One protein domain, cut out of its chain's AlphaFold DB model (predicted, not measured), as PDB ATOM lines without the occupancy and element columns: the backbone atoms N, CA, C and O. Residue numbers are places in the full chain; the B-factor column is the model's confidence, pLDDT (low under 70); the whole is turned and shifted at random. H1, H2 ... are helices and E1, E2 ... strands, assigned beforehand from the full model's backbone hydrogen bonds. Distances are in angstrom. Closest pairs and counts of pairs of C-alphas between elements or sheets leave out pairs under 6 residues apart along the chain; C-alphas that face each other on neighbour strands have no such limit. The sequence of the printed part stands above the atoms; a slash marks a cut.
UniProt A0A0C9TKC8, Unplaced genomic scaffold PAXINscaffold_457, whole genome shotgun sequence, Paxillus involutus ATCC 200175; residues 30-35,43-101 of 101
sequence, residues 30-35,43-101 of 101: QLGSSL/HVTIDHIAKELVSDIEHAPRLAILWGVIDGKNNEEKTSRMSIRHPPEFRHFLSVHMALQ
ATOM      1  N   GLN A  30     152.887 107.918 150.928       87.44
ATOM      2  CA  GLN A  30     151.858 106.895 150.765       87.44
ATOM      3  C   GLN A  30     152.152 105.708 151.669       87.44
ATOM      4  O   GLN A  30     153.275 105.207 151.692       87.44
ATOM      5  N   LEU A  31     151.121 105.250 152.373       85.88
ATOM      6  CA  LEU A  31     151.135 104.030 153.166       85.88
ATOM      7  C   LEU A  31     150.116 103.050 152.590       85.88
ATOM      8  O   LEU A  31     148.925 103.357 152.559       85.88
ATOM      9  N   GLY A  32     150.574 101.867 152.184       87.94
ATOM     10  CA  GLY A  32     149.705 100.751 151.816       87.94
ATOM     11  C   GLY A  32     149.618  99.724 152.941       87.94
ATOM     12  O   GLY A  32     150.646  99.327 153.485       87.94
ATOM     13  N   SER A  33     148.406  99.267 153.260       85.38
ATOM     14  CA  SER A  33     148.185  98.173 154.211       85.38
ATOM     15  C   SER A  33     147.293  97.087 153.613       85.38
ATOM     16  O   SER A  33     146.229  97.360 153.051       85.38
ATOM     17  N   SER A  34     147.734  95.835 153.741       86.06
ATOM     18  CA  SER A  34     146.929  94.663 153.398       86.06
ATOM     19  C   SER A  34     146.147  94.229 154.630       86.06
ATOM     20  O   SER A  34     146.743  93.879 155.648       86.06
ATOM     21  N   LEU A  35     144.814  94.231 154.550       83.81
ATOM     22  CA  LEU A  35     143.995  93.709 155.646       83.81
ATOM     23  C   LEU A  35     143.886  92.185 155.510       83.81
ATOM     24  O   LEU A  35     143.812  91.663 154.394       83.81
ATOM     25  N   HIS A  43     134.605 103.604 158.452       85.75
ATOM     26  CA  HIS A  43     135.352 104.679 159.100       85.75
ATOM     27  C   HIS A  43     136.854 104.397 159.078       85.75
ATOM     28  O   HIS A  43     137.277 103.240 159.043       85.75
ATOM     29  N   VAL A  44     137.640 105.470 159.133       84.94
ATOM     30  CA  VAL A  44     139.095 105.442 159.299       84.94
ATOM     31  C   VAL A  44     139.460 106.439 160.385       84.94
ATOM     32  O   VAL A  44     138.945 107.557 160.391       84.94
ATOM     33  N   THR A  45     140.353 106.028 161.279       87.19
ATOM     34  CA  THR A  45     140.911 106.881 162.330       87.19
ATOM     35  C   THR A  45     142.364 107.185 161.992       87.19
ATOM     36  O   THR A  45     143.101 106.291 161.577       87.19
ATOM     37  N   ILE A  46     142.759 108.445 162.151       86.75
ATOM     38  CA  ILE A  46     144.149 108.891 162.066       86.75
ATOM     39  C   ILE A  46     144.446 109.591 163.383       86.75
ATOM     40  O   ILE A  46     143.839 110.622 163.673       86.75
ATOM     41  N   ASP A  47     145.367 109.026 164.156       85.88
ATOM     42  CA  ASP A  47     145.769 109.591 165.437       85.88
ATOM     43  C   ASP A  47     147.050 110.416 165.309       85.88
ATOM     44  O   ASP A  47     147.918 110.171 164.469       85.88
ATOM     45  N   HIS A  48     147.159 111.415 166.179       85.81
ATOM     46  CA  HIS A  48     148.349 112.229 166.359       85.81
ATOM     47  C   HIS A  48     148.532 112.501 167.848       85.81
ATOM     48  O   HIS A  48     147.561 112.553 168.606       85.81
ATOM     49  N   ILE A  49     149.779 112.697 168.275       84.56
ATOM     50  CA  ILE A  49     150.066 113.077 169.655       84.56
ATOM     51  C   ILE A  49     149.317 114.362 170.038       84.56
ATOM     52  O   ILE A  49     149.240 115.314 169.254       84.56
ATOM     53  N   ALA A  50     148.762 114.362 171.252       83.81
ATOM     54  CA  ALA A  50     148.024 115.484 171.811       83.81
ATOM     55  C   ALA A  50     148.898 116.747 171.868       83.81
ATOM     56  O   ALA A  50     150.072 116.692 172.250       83.81
ATOM     57  N   LYS A  51     148.318 117.892 171.498       82.88
ATOM     58  CA  LYS A  51     149.035 119.170 171.381       82.88
ATOM     59  C   LYS A  51     149.654 119.609 172.710       82.88
ATOM     60  O   LYS A  51     150.687 120.261 172.721       82.88
ATOM     61  N   GLU A  52     149.048 119.231 173.828       85.75
ATOM     62  CA  GLU A  52     149.504 119.542 175.182       85.75
ATOM     63  C   GLU A  52     150.830 118.853 175.542       85.75
ATOM     64  O   GLU A  52     151.496 119.266 176.488       85.75
ATOM     65  N   LEU A  53     151.214 117.805 174.804       83.44
ATOM     66  CA  LEU A  53     152.402 116.989 175.067       83.44
ATOM     67  C   LEU A  53     153.588 117.317 174.152       83.44
ATOM     68  O   LEU A  53     154.664 116.744 174.333       83.44
ATOM     69  N   VAL A  54     153.420 118.211 173.174       80.94
ATOM     70  CA  VAL A  54     154.460 118.551 172.194       80.94
ATOM     71  C   VAL A  54     154.605 120.053 172.009       80.94
ATOM     72  O   VAL A  54     153.652 120.815 172.134       80.94
ATOM     73  N   SER A  55     155.822 120.486 171.683       79.75
ATOM     74  CA  SER A  55     156.105 121.890 171.373       79.75
ATOM     75  C   SER A  55     155.496 122.337 170.046       79.75
ATOM     76  O   SER A  55     155.284 123.531 169.857       79.75
ATOM     77  N   ASP A  56     155.249 121.395 169.130       76.81
ATOM     78  CA  ASP A  56     154.732 121.670 167.798       76.81
ATOM     79  C   ASP A  56     154.050 120.437 167.164       76.81
ATOM     80  O   ASP A  56     154.388 119.293 167.471       76.81
ATOM     81  N   ILE A  57     153.082 120.696 166.282       81.56
ATOM     82  CA  ILE A  57     152.300 119.735 165.493       81.56
ATOM     83  C   ILE A  57     152.413 120.000 163.977       81.56
ATOM     84  O   ILE A  57     151.573 119.520 163.219       81.56
ATOM     85  N   GLU A  58     153.412 120.759 163.502       80.56
ATOM     86  CA  GLU A  58     153.600 121.059 162.065       80.56
ATOM     87  C   GLU A  58     153.624 119.806 161.181       80.56
ATOM     88  O   GLU A  58     153.149 119.835 160.048       80.56
ATOM     89  N   HIS A  59     154.097 118.686 161.729       77.94
ATOM     90  CA  HIS A  59     154.213 117.402 161.042       77.94
ATOM     91  C   HIS A  59     152.934 116.548 161.107       77.94
ATOM     92  O   HIS A  59     152.959 115.381 160.713       77.94
ATOM     93  N   ALA A  60     151.816 117.098 161.589       83.19
ATOM     94  CA  ALA A  60     150.532 116.408 161.586       83.19
ATOM     95  C   ALA A  60     149.918 116.366 160.170       83.19
ATOM     96  O   ALA A  60     149.900 117.392 159.477       83.19
ATOM     97  N   PRO A  61     149.363 115.217 159.729       81.56
ATOM     98  CA  PRO A  61     148.675 115.100 158.443       81.56
ATOM     99  C   PRO A  61     147.489 116.062 158.379       81.56
ATOM    100  O   PRO A  61     146.590 116.019 159.215       81.56
ATOM    101  N   ARG A  62     147.479 116.932 157.363       85.56
ATOM    102  CA  ARG A  62     146.383 117.892 157.134       85.56
ATOM    103  C   ARG A  62     145.402 117.408 156.083       85.56
ATOM    104  O   ARG A  62     144.216 117.710 156.158       85.56
ATOM    105  N   LEU A  63     145.904 116.659 155.105       85.81
ATOM    106  CA  LEU A  63     145.099 116.043 154.066       85.81
ATOM    107  C   LEU A  63     145.455 114.565 153.968       85.81
ATOM    108  O   LEU A  63     146.621 114.210 153.796       85.81
ATOM    109  N   ALA A  64     144.429 113.726 154.044       85.19
ATOM    110  CA  ALA A  64     144.533 112.297 153.824       85.19
ATOM    111  C   ALA A  64     143.571 111.886 152.707       85.19
ATOM    112  O   ALA A  64     142.386 112.216 152.760       85.19
ATOM    113  N   ILE A  65     144.071 111.171 151.700       86.12
ATOM    114  CA  ILE A  65     143.235 110.568 150.658       86.12
ATOM    115  C   ILE A  65     143.288 109.057 150.805       86.12
ATOM    116  O   ILE A  65     144.371 108.474 150.833       86.12
ATOM    117  N   LEU A  66     142.110 108.447 150.887       84.56
ATOM    118  CA  LEU A  66     141.941 107.015 151.048       84.56
ATOM    119  C   LEU A  66     141.565 106.349 149.723       84.56
ATOM    120  O   LEU A  66     140.545 106.691 149.128       84.56
ATOM    121  N   TRP A  67     142.338 105.341 149.318       82.56
ATOM    122  CA  TRP A  67     142.074 104.539 148.122       82.56
ATOM    123  C   TRP A  67     142.037 103.053 148.427       82.56
ATOM    124  O   TRP A  67     142.924 102.547 149.112       82.56
ATOM    125  N   GLY A  68     141.094 102.345 147.808       81.12
ATOM    126  CA  GLY A  68     141.083 100.887 147.781       81.12
ATOM    127  C   GLY A  68     141.677 100.344 146.507       81.12
ATOM    128  O   GLY A  68     141.284 100.739 145.415       81.12
ATOM    129  N   VAL A  69     142.595  99.398 146.668       79.75
ATOM    130  CA  VAL A  69     143.216  98.686 145.558       79.75
ATOM    131  C   VAL A  69     142.641  97.278 145.507       79.75
ATOM    132  O   VAL A  69     142.694  96.538 146.489       79.75
ATOM    133  N   ILE A  70     142.074  96.915 144.358       82.00
ATOM    134  CA  ILE A  70     141.692  95.541 144.038       82.00
ATOM    135  C   ILE A  70     142.776  95.024 143.104       82.00
ATOM    136  O   ILE A  70     142.817  95.415 141.942       82.00
ATOM    137  N   ASP A  71     143.666  94.188 143.631       80.06
ATOM    138  CA  ASP A  71     144.753  93.611 142.845       80.06
ATOM    139  C   ASP A  71     144.631  92.088 142.754       80.06
ATOM    140  O   ASP A  71     144.489  91.397 143.765       80.06
ATOM    141  N   GLY A  72     144.684  91.566 141.531       82.12
ATOM    142  CA  GLY A  72     144.611  90.144 141.222       82.12
ATOM    143  C   GLY A  72     143.203  89.530 141.245       82.12
ATOM    144  O   GLY A  72     142.313  89.918 142.007       82.12
ATOM    145  N   LYS A  73     143.037  88.465 140.448       83.19
ATOM    146  CA  LYS A  73     141.758  87.759 140.225       83.19
ATOM    147  C   LYS A  73     141.044  87.337 141.512       83.19
ATOM    148  O   LYS A  73     139.834  87.479 141.634       83.19
ATOM    149  N   ASN A  74     141.794  86.871 142.510       80.81
ATOM    150  CA  ASN A  74     141.225  86.451 143.792       80.81
ATOM    151  C   ASN A  74     140.523  87.616 144.520       80.81
ATOM    152  O   ASN A  74     139.464  87.443 145.126       80.81
ATOM    153  N   ASN A  75     141.094  88.821 144.464       80.69
ATOM    154  CA  ASN A  75     140.503  89.997 145.101       80.69
ATOM    155  C   ASN A  75     139.334  90.559 144.284       80.69
ATOM    156  O   ASN A  75     138.359  91.025 144.877       80.69
ATOM    157  N   GLU A  76     139.369  90.440 142.955       82.88
ATOM    158  CA  GLU A  76     138.230  90.752 142.077       82.88
ATOM    159  C   GLU A  76     137.016  89.866 142.399       82.88
ATOM    160  O   GLU A  76     135.916  90.372 142.633       82.88
ATOM    161  N   GLU A  77     137.217  88.550 142.510       82.56
ATOM    162  CA  GLU A  77     136.168  87.579 142.848       82.56
ATOM    163  C   GLU A  77     135.560  87.851 144.231       82.56
ATOM    164  O   GLU A  77     134.334  87.910 144.390       82.56
ATOM    165  N   LYS A  78     136.409  88.078 145.243       76.94
ATOM    166  CA  LYS A  78     135.971  88.450 146.599       76.94
ATOM    167  C   LYS A  78     135.150  89.738 146.584       76.94
ATOM    168  O   LYS A  78     134.111  89.803 147.243       76.94
ATOM    169  N   THR A  79     135.583  90.739 145.820       76.00
ATOM    170  CA  THR A  79     134.900  92.036 145.724       76.00
ATOM    171  C   THR A  79     133.568  91.933 144.991       76.00
ATOM    172  O   THR A  79     132.590  92.559 145.411       76.00
ATOM    173  N   SER A  80     133.490  91.117 143.937       78.00
ATOM    174  CA  SER A  80     132.238  90.801 143.239       78.00
ATOM    175  C   SER A  80     131.228  90.160 144.196       78.00
ATOM    176  O   SER A  80     130.107  90.649 144.345       78.00
ATOM    177  N   ARG A  81     131.661  89.155 144.970       74.94
ATOM    178  CA  ARG A  81     130.816  88.483 145.972       74.94
ATOM    179  C   ARG A  81     130.293  89.425 147.061       74.94
ATOM    180  O   ARG A  81     129.154  89.264 147.490       74.94
ATOM    181  N   MET A  82     131.101  90.384 147.515       70.19
ATOM    182  CA  MET A  82     130.671  91.372 148.517       70.19
ATOM    183  C   MET A  82     129.625  92.349 147.969       70.19
ATOM    184  O   MET A  82     128.658  92.648 148.663       70.19
ATOM    185  N   SER A  83     129.756  92.795 146.717       65.75
ATOM    186  CA  SER A  83     128.803  93.741 146.108       65.75
ATOM    187  C   SER A  83     127.451  93.149 145.764       65.75
ATOM    188  O   SER A  83     126.484  93.889 145.646       65.75
ATOM    189  N   ILE A  84     127.358  91.828 145.632       60.00
ATOM    190  CA  ILE A  84     126.063  91.150 145.524       60.00
ATOM    191  C   ILE A  84     125.284  91.263 146.846       60.00
ATOM    192  O   ILE A  84     124.058  91.212 146.848       60.00
ATOM    193  N   ARG A  85     125.984  91.420 147.978       59.03
ATOM    194  CA  ARG A  85     125.382  91.474 149.317       59.03
ATOM    195  C   ARG A  85     125.138  92.897 149.824       59.03
ATOM    196  O   ARG A  85     124.281  93.061 150.685       59.03
ATOM    197  N   HIS A  86     125.855  93.898 149.305       58.50
ATOM    198  CA  HIS A  86     125.770  95.288 149.759       58.50
ATOM    199  C   HIS A  86     125.854  96.284 148.579       58.50
ATOM    200  O   HIS A  86     126.747  96.129 147.739       58.50
ATOM    201  N   PRO A  87     124.943  97.280 148.499       50.78
ATOM    202  CA  PRO A  87     124.940  98.313 147.459       50.78
ATOM    203  C   PRO A  87     126.228  99.175 147.461       50.78
ATOM    204  O   PRO A  87     127.009  99.133 148.414       50.78
ATOM    205  N   PRO A  88     126.527  99.865 146.343       53.00
ATOM    206  CA  PRO A  88     127.885 100.245 145.935       53.00
ATOM    207  C   PRO A  88     128.535 101.386 146.730       53.00
ATOM    208  O   PRO A  88     129.676 101.733 146.426       53.00
ATOM    209  N   GLU A  89     127.869 101.959 147.729       54.84
ATOM    210  CA  GLU A  89     128.367 103.125 148.466       54.84
ATOM    211  C   GLU A  89     129.676 102.915 149.260       54.84
ATOM    212  O   GLU A  89     130.318 103.903 149.611       54.84
ATOM    213  N   PHE A  90     130.147 101.679 149.490       49.12
ATOM    214  CA  PHE A  90     131.355 101.429 150.296       49.12
ATOM    215  C   PHE A  90     132.190 100.240 149.785       49.12
ATOM    216  O   PHE A  90     131.894  99.083 150.082       49.12
ATOM    217  N   ARG A  91     133.262 100.484 149.012       44.59
ATOM    218  CA  ARG A  91     134.141  99.406 148.496       44.59
ATOM    219  C   ARG A  91     135.622  99.781 148.433       44.59
ATOM    220  O   ARG A  91     136.124  99.903 147.331       44.59
ATOM    221  N   HIS A  92     136.366  99.909 149.532       45.00
ATOM    222  CA  HIS A  92     137.815 100.163 149.415       45.00
ATOM    223  C   HIS A  92     138.623  99.601 150.595       45.00
ATOM    224  O   HIS A  92     138.202  99.748 151.730       45.00
ATOM    225  N   PHE A  93     139.771  98.970 150.321       51.31
ATOM    226  CA  PHE A  93     140.878  98.775 151.278       51.31
ATOM    227  C   PHE A  93     141.728 100.051 151.393       51.31
ATOM    228  O   PHE A  93     141.356 101.048 150.793       51.31
ATOM    229  N   LEU A  94     142.812 100.068 152.181       44.19
ATOM    230  CA  LEU A  94     143.440 101.310 152.643       44.19
ATOM    231  C   LEU A  94     144.838 101.556 152.047       44.19
ATOM    232  O   LEU A  94     145.830 100.969 152.481       44.19
ATOM    233  N   SER A  95     144.919 102.471 151.084       43.44
ATOM    234  CA  SER A  95     146.116 103.275 150.831       43.44
ATOM    235  C   SER A  95     145.833 104.696 151.294       43.44
ATOM    236  O   SER A  95     144.910 105.331 150.777       43.44
ATOM    237  N   VAL A  96     146.581 105.173 152.289       50.66
ATOM    238  CA  VAL A  96     146.466 106.550 152.786       50.66
ATOM    239  C   VAL A  96     147.574 107.366 152.145       50.66
ATOM    240  O   VAL A  96     148.757 107.164 152.426       50.66
ATOM    241  N   HIS A  97     147.196 108.296 151.274       44.88
ATOM    242  CA  HIS A  97     148.091 109.366 150.864       44.88
ATOM    243  C   HIS A  97     147.998 110.476 151.899       44.88
ATOM    244  O   HIS A  97     146.929 111.057 152.054       44.88
ATOM    245  N   MET A  98     149.089 110.753 152.604       54.44
ATOM    246  CA  MET A  98     149.146 111.824 153.596       54.44
ATOM    247  C   MET A  98     149.957 112.981 153.031       54.44
ATOM    248  O   MET A  98     151.063 112.769 152.532       54.44
ATOM    249  N   ALA A  99     149.413 114.193 153.124       38.25
ATOM    250  CA  ALA A  99     150.130 115.432 152.867       38.25
ATOM    251  C   ALA A  99     150.217 116.272 154.154       38.25
ATOM    252  O   ALA A  99     149.212 116.582 154.806       38.25
ATOM    253  N   LEU A 100     151.451 116.621 154.495       44.41
ATOM    254  CA  LEU A 100     151.875 117.665 155.416       44.41
ATOM    255  C   LEU A 100     152.056 118.954 154.597       44.41
ATOM    256  O   LEU A 100     152.398 118.896 153.413       44.41
ATOM    257  N   GLN A 101     151.801 120.119 155.186       42.50
ATOM    258  CA  GLN A 101     152.065 121.418 154.551       42.50
ATOM    259  C   GLN A 101     152.922 122.283 155.456       42.50
ATOM    260  O   GLN A 101     152.625 122.313 156.672       42.50
TER     261      GLN A 101
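This is residues 30 to 35 and 43 to 101 of the 101 residues of an uncharacterized protein of Paxillus involutus ATCC 200175 (UniProt A0A0C9TKC8). A small antiparallel sheet, E1 - E3 - E2, has H1 set off beyond one end, crosswise to the long axis; residues 43 to 62 run out past the other end and fold back into E2, with residues 50 to 56 sticking out. The 65 printed residues, under half in named elements, give E1, E2, H1, E3 along the chain, class mixed. The rod spans 49 by 21 by 18 A, only just extended, close to loose, with a radius of gyration of the C-alphas of 16.3 A.

E3, residues 94 to 99, is 15.6 A long and ends at C-alpha 99 (150.130, 115.432, 152.867). E1 is residues 30 to 33, beginning at C-alpha 30 (151.858, 106.895, 150.765); E2 is residues 63 to 67, 13.3 A. H1, residues 73 to 83, measures 15.4 A.

E3 is antiparallel to E1 at 160 degrees; C-alphas 30 and 97 face each other at 4.5 A, N 31 and O 96 are within hydrogen-bond range at 3.0 A. E3 is antiparallel to E2 at 157 degrees; C-alphas 98 and 64 face each other at 4.6 A, N 95 and O 67 are within range at 2.8 A. H1, with every O i to N i+4 pair within range, is not on the sheet.

The farthest C-alphas, Ser 55 and Ile 84, are 50.2 A apart. Residues 36 to 42 are cut out, a gap of 14.4 A between C-alphas 35 and 43. No link printed whole is long. Residues 83 to 101 are under pLDDT 70.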